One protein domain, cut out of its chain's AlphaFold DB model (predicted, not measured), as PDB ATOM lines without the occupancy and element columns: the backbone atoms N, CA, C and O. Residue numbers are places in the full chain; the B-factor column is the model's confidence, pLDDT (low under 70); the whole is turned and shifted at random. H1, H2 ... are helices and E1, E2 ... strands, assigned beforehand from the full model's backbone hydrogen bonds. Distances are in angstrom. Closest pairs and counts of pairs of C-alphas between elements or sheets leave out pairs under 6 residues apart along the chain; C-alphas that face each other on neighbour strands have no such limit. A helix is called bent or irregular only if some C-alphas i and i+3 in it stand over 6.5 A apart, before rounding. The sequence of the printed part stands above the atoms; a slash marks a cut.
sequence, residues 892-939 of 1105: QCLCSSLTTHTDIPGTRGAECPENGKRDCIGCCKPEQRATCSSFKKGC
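AT A GLANCE: This is residues 892 to 939 of the 1105 residues of the protein "Hypothetical protein" of Polarella glacialis (UniProt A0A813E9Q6). With little regular structure, this is a two-stranded hairpin, E1 and E2, along which a long loop folds back before a tail ends in the short helix H1. The printed part has 48 residues, with E1, E2 and H1 in that order; the class is mixed, helices and strands, with 17 residues in named elements. It is only just compact, close to loose, with a radius of gyration of the C-alphas of 11.3 A and spans of 36 by 17 by 13 A.

HOW THE PARTS SIT: Look first at E1, residues 892 to 896, and E2, residues 903 to 908: an antiparallel hairpin at 142 degrees. Here N 895 and O 904 are within hydrogen-bond range at 2.8 A. H1, residues 932 to 937, is apart from E1; 0 of its 2 O i to N i+4 pairs and 2 of its 3 O i to N i+3 pairs are within range. H1 is irregular: C-alphas 934 and 937 are 7.1 A apart.

IN THESE COORDINATES: Find C-alpha 892 at (158.634, 248.046, 205.245); E1 runs 13.1 A from there. E2 spans 14.2 A. H1 spans 10.5 A, ending at C-alpha 937, (155.788, 218.148, 210.428).

THE WHOLE: The farthest C-alphas, Ala 910 and Cys 939, are 37.0 A apart. The printed part has no cut; E2 to H1 is a long link. Residues 898 to 900 and 929 to 939 are under pLDDT 70.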
ATOM      1  N   GLN A 892     159.265 249.132 204.516       93.94
ATOM      2  CA  GLN A 892     158.634 248.046 205.245       93.94
ATOM      3  C   GLN A 892     159.206 246.719 204.769       93.94
ATOM      4  O   GLN A 892     159.152 246.393 203.583       93.94
ATOM      5  N   CYS A 893     159.756 245.951 205.702       93.06
ATOM      6  CA  CYS A 893     160.304 244.639 205.402       93.06
ATOM      7  C   CYS A 893     159.176 243.607 205.337       93.06
ATOM      8  O   CYS A 893     158.084 243.825 205.869       93.06
ATOM      9  N   LEU A 894     159.429 242.492 204.662       91.56
ATOM     10  CA  LEU A 894     158.482 241.388 204.549       91.56
ATOM     11  C   LEU A 894     159.069 240.162 205.250       91.56
ATOM     12  O   LEU A 894     160.234 239.828 205.064       91.56
ATOM     13  N   CYS A 895     158.264 239.501 206.068       88.88
ATOM     14  CA  CYS A 895     158.623 238.262 206.747       88.88
ATOM     15  C   CYS A 895     157.811 237.138 206.126       88.88
ATOM     16  O   CYS A 895     156.581 237.235 206.041       88.88
ATOM     17  N   SER A 896     158.481 236.087 205.659       82.44
ATOM     18  CA  SER A 896     157.781 234.966 205.048       82.44
ATOM     19  C   SER A 896     157.032 234.167 206.125       82.44
ATOM     20  O   SER A 896     157.614 233.597 207.048       82.44
ATOM     21  N   SER A 897     155.699 234.142 206.029       77.50
ATOM     22  CA  SER A 897     154.881 233.259 206.863       77.50
ATOM     23  C   SER A 897     154.943 231.841 206.319       77.50
ATOM     24  O   SER A 897     154.444 231.574 205.223       77.50
ATOM     25  N   LEU A 898     155.477 230.907 207.104       64.38
ATOM     26  CA  LEU A 898     155.437 229.489 206.742       64.38
ATOM     27  C   LEU A 898     154.023 228.894 206.783       64.38
ATOM     28  O   LEU A 898     153.786 227.873 206.148       64.38
ATOM     29  N   THR A 899     153.085 229.485 207.531       64.56
ATOM     30  CA  THR A 899     151.746 228.899 207.723       64.56
ATOM     31  C   THR A 899     150.750 229.307 206.648       64.56
ATOM     32  O   THR A 899     149.834 228.547 206.350       64.56
ATOM     33  N   THR A 900     150.914 230.494 206.065       68.81
ATOM     34  CA  THR A 900     149.944 231.061 205.119       68.81
ATOM     35  C   THR A 900     150.512 231.270 203.719       68.81
ATOM     36  O   THR A 900     149.751 231.624 202.825       68.81
ATOM     37  N   HIS A 901     151.824 231.082 203.510       71.06
ATOM     38  CA  HIS A 901     152.533 231.468 202.278       71.06
ATOM     39  C   HIS A 901     152.310 232.939 201.867       71.06
ATOM     40  O   HIS A 901     152.560 233.316 200.723       71.06
ATOM     41  N   THR A 902     151.847 233.785 202.789       75.19
ATOM     42  CA  THR A 902     151.654 235.219 202.568       75.19
ATOM     43  C   THR A 902     152.729 235.993 203.308       75.19
ATOM     44  O   THR A 902     153.024 235.702 204.468       75.19
ATOM     45  N   ASP A 903     153.272 237.018 202.667       83.50
ATOM     46  CA  ASP A 903     154.230 237.915 203.300       83.50
ATOM     47  C   ASP A 903     153.552 238.708 204.427       83.50
ATOM     48  O   ASP A 903     152.538 239.375 204.210       83.50
ATOM     49  N   ILE A 904     154.105 238.637 205.639       85.69
ATOM     50  CA  ILE A 904     153.646 239.427 206.786       85.69
ATOM     51  C   ILE A 904     154.526 240.681 206.885       85.69
ATOM     52  O   ILE A 904     155.742 240.590 206.714       85.69
ATOM     53  N   PRO A 905     153.957 241.858 207.195       88.69
ATOM     54  CA  PRO A 905     154.707 243.039 207.621       88.69
ATOM     55  C   PRO A 905     155.798 242.756 208.674       88.69
ATOM     56  O   PRO A 905     155.480 242.373 209.798       88.69
ATOM     57  N   GLY A 906     157.065 242.993 208.331       90.25
ATOM     58  CA  GLY A 906     158.204 243.017 209.256       90.25
ATOM     59  C   GLY A 906     158.419 244.392 209.902       90.25
ATOM     60  O   GLY A 906     157.483 245.188 210.031       90.25
ATOM     61  N   THR A 907     159.657 244.690 210.301       90.88
ATOM     62  CA  THR A 907     160.059 246.003 210.826       90.88
ATOM     63  C   THR A 907     159.831 247.117 209.796       90.88
ATOM     64  O   THR A 907     159.775 246.891 208.580       90.88
ATOM     65  N   ARG A 908     159.647 248.341 210.301       92.81
ATOM     66  CA  ARG A 908     159.381 249.549 209.511       92.81
ATOM     67  C   ARG A 908     160.452 250.602 209.779       92.81
ATOM     68  O   ARG A 908     160.980 250.679 210.881       92.81
ATOM     69  N   GLY A 909     160.714 251.442 208.788       93.19
ATOM     70  CA  GLY A 909     161.617 252.582 208.905       93.19
ATOM     71  C   GLY A 909     163.086 252.196 208.768       93.19
ATOM     72  O   GLY A 909     163.429 251.350 207.944       93.19
ATOM     73  N   ALA A 910     163.957 252.829 209.557       92.31
ATOM     74  CA  ALA A 910     165.410 252.646 209.473       92.31
ATOM     75  C   ALA A 910     165.873 251.206 209.769       92.31
ATOM     76  O   ALA A 910     166.917 250.783 209.278       92.31
ATOM     77  N   GLU A 911     165.083 250.437 210.526       91.12
ATOM     78  CA  GLU A 911     165.347 249.020 210.813       91.12
ATOM     79  C   GLU A 911     165.163 248.108 209.591       91.12
ATOM     80  O   GLU A 911     165.611 246.962 209.599       91.12
ATOM     81  N   CYS A 912     164.494 248.596 208.543       92.25
ATOM     82  CA  CYS A 912     164.347 247.878 207.293       92.25
ATOM     83  C   CYS A 912     165.359 248.419 206.268       92.25
ATOM     84  O   CYS A 912     165.177 249.524 205.749       92.25
ATOM     85  N   PRO A 913     166.423 247.664 205.930       89.62
ATOM     86  CA  PRO A 913     167.495 248.169 205.071       89.62
ATOM     87  C   PRO A 913     166.985 248.530 203.667       89.62
ATOM     88  O   PRO A 913     167.434 249.508 203.066       89.62
ATOM     89  N   GLU A 914     165.999 247.784 203.167       91.31
ATOM     90  CA  GLU A 914     165.407 247.971 201.848       91.31
ATOM     91  C   GLU A 914     163.930 247.570 201.873       91.31
ATOM     92  O   GLU A 914     163.564 246.537 202.437       91.31
ATOM     93  N   ASN A 915     163.065 248.394 201.277       91.19
ATOM     94  CA  ASN A 915     161.634 248.118 201.254       91.19
ATOM     95  C   ASN A 915     161.328 246.802 200.527       91.19
ATOM     96  O   ASN A 915     161.830 246.558 199.434       91.19
ATOM     97  N   GLY A 916     160.471 245.968 201.114       89.56
ATOM     98  CA  GLY A 916     160.125 244.662 200.563       89.56
ATOM     99  C   GLY A 916     161.201 243.591 200.755       89.56
ATOM    100  O   GLY A 916     160.988 242.457 200.320       89.56
ATOM    101  N   LYS A 917     162.333 243.901 201.409       89.12
ATOM    102  CA  LYS A 917     163.370 242.903 201.681       89.12
ATOM    103  C   LYS A 917     162.803 241.801 202.563       89.12
ATOM    104  O   LYS A 917     162.221 242.067 203.618       89.12
ATOM    105  N   ARG A 918     162.972 240.567 202.091       85.62
ATOM    106  CA  ARG A 918     162.493 239.365 202.765       85.62
ATOM    107  C   ARG A 918     163.524 238.874 203.769       85.62
ATOM    108  O   ARG A 918     164.710 238.831 203.446       85.62
ATOM    109  N   ASP A 919     163.059 238.520 204.964       78.56
ATOM    110  CA  ASP A 919     163.789 237.721 205.961       78.56
ATOM    111  C   ASP A 919     165.216 238.203 206.289       78.56
ATOM    112  O   ASP A 919     166.106 237.413 206.614       78.56
ATOM    113  N   CYS A 920     165.461 239.516 206.225       79.19
ATOM    114  CA  CYS A 920     166.755 240.061 206.614       79.19
ATOM    115  C   CYS A 920     166.991 239.947 208.130       79.19
ATOM    116  O   CYS A 920     166.066 240.006 208.945       79.19
ATOM    117  N   ILE A 921     168.257 239.761 208.518       77.25
ATOM    118  CA  ILE A 921     168.670 239.631 209.920       77.25
ATOM    119  C   ILE A 921     168.310 240.931 210.652       77.25
ATOM    120  O   ILE A 921     168.831 241.988 210.321       77.25
ATOM    121  N   GLY A 922     167.392 240.842 211.619       79.56
ATOM    122  CA  GLY A 922     166.858 241.999 212.355       79.56
ATOM    123  C   GLY A 922     165.510 242.522 211.844       79.56
ATOM    124  O   GLY A 922     164.815 243.200 212.585       79.56
ATOM    125  N   CYS A 923     165.079 242.134 210.641       83.62
ATOM    126  CA  CYS A 923     163.877 242.679 210.001       83.62
ATOM    127  C   CYS A 923     162.563 242.019 210.425       83.62
ATOM    128  O   CYS A 923     161.482 242.558 210.203       83.62
ATOM    129  N   CYS A 924     162.650 240.831 211.013       85.31
ATOM    130  CA  CYS A 924     161.511 240.114 211.568       85.31
ATOM    131  C   CYS A 924     161.689 240.031 213.074       85.31
ATOM    132  O   CYS A 924     162.763 239.612 213.543       85.31
ATOM    133  N   LYS A 925     160.642 240.403 213.820       84.94
ATOM    134  CA  LYS A 925     160.605 240.176 215.267       84.94
ATOM    135  C   LYS A 925     160.804 238.684 215.543       84.94
ATOM    136  O   LYS A 925     160.381 237.872 214.718       84.94
ATOM    137  N   PRO A 926     161.424 238.292 216.668       77.50
ATOM    138  CA  PRO A 926     161.612 236.882 217.005       77.50
ATOM    139  C   PRO A 926     160.321 236.055 216.907       77.50
ATOM    140  O   PRO A 926     160.375 234.933 216.419       77.50
ATOM    141  N   GLU A 927     159.162 236.631 217.251       76.94
ATOM    142  CA  GLU A 927     157.854 235.963 217.126       76.94
ATOM    143  C   GLU A 927     157.407 235.727 215.672       76.94
ATOM    144  O   GLU A 927     156.616 234.829 215.401       76.94
ATOM    145  N   GLN A 928     157.886 236.546 214.734       73.81
ATOM    146  CA  GLN A 928     157.571 236.454 213.305       73.81
ATOM    147  C   GLN A 928     158.536 235.529 212.558       73.81
ATOM    148  O   GLN A 928     158.276 235.170 211.411       73.81
ATOM    149  N   ARG A 929     159.662 235.159 213.179       69.81
ATOM    150  CA  ARG A 929     160.595 234.186 212.616       69.81
ATOM    151  C   ARG A 929     160.043 232.791 212.863       69.81
ATOM    152  O   ARG A 929     159.623 232.460 213.968       69.81
ATOM    153  N   ALA A 930     160.086 231.953 211.838       61.56
ATOM    154  CA  ALA A 930     159.769 230.546 211.982       61.56
ATOM    155  C   ALA A 930     160.653 229.897 213.061       61.56
ATOM    156  O   ALA A 930     161.873 229.806 212.916       61.56
ATOM    157  N   THR A 931     160.044 229.420 214.143       60.62
ATOM    158  CA  THR A 931     160.731 228.555 215.105       60.62
ATOM    159  C   THR A 931     160.995 227.206 214.438       60.62
ATOM    160  O   THR A 931     160.098 226.653 213.798       60.62
ATOM    161  N   CYS A 932     162.200 226.636 214.577       55.19
ATOM    162  CA  CYS A 932     162.521 225.328 213.974       55.19
ATOM    163  C   CYS A 932     161.536 224.223 214.415       55.19
ATOM    164  O   CYS A 932     161.305 223.255 213.696       55.19
ATOM    165  N   SER A 933     160.893 224.382 215.577       57.56
ATOM    166  CA  SER A 933     159.846 223.484 216.069       57.56
ATOM    167  C   SER A 933     158.617 223.408 215.154       57.56
ATOM    168  O   SER A 933     157.962 222.367 215.123       57.56
ATOM    169  N   SER A 934     158.326 224.449 214.367       57.69
ATOM    170  CA  SER A 934     157.245 224.443 213.369       57.69
ATOM    171  C   SER A 934     157.540 223.540 212.156       57.69
ATOM    172  O   SER A 934     156.606 223.015 211.550       57.69
ATOM    173  N   PHE A 935     158.815 223.233 211.876       56.53
ATOM    174  CA  PHE A 935     159.235 222.266 210.846       56.53
ATOM    175  C   PHE A 935     159.101 220.794 211.276       56.53
ATOM    176  O   PHE A 935     159.292 219.902 210.447       56.53
ATOM    177  N   LYS A 936     158.696 220.497 212.524       54.47
ATOM    178  CA  LYS A 936     158.504 219.111 213.011       54.47
ATOM    179  C   LYS A 936     157.536 218.268 212.170       54.47
ATOM    180  O   LYS A 936     157.568 217.049 212.276       54.47
ATOM    181  N   LYS A 937     156.669 218.881 211.356       55.62
ATOM    182  CA  LYS A 937     155.788 218.148 210.428       55.62
ATOM    183  C   LYS A 937     156.443 217.790 209.086       55.62
ATOM    184  O   LYS A 937     155.949 216.878 208.432       55.62
ATOM    185  N   GLY A 938     157.511 218.483 208.680       53.00
ATOM    186  CA  GLY A 938     158.220 218.253 207.412       53.00
ATOM    187  C   GLY A 938     159.359 217.234 207.508       53.00
ATOM    188  O   GLY A 938     159.627 216.526 206.543       53.00
ATOM    189  N   CYS A 939     159.979 217.097 208.683       50.34
ATOM    190  CA  CYS A 939     160.849 215.964 208.992       50.34
ATOM    191  C   CYS A 939     159.916 214.731 209.115       50.34
ATOM    192  O   CYS A 939     159.223 214.564 210.121       50.34
TER     193      CYS A 939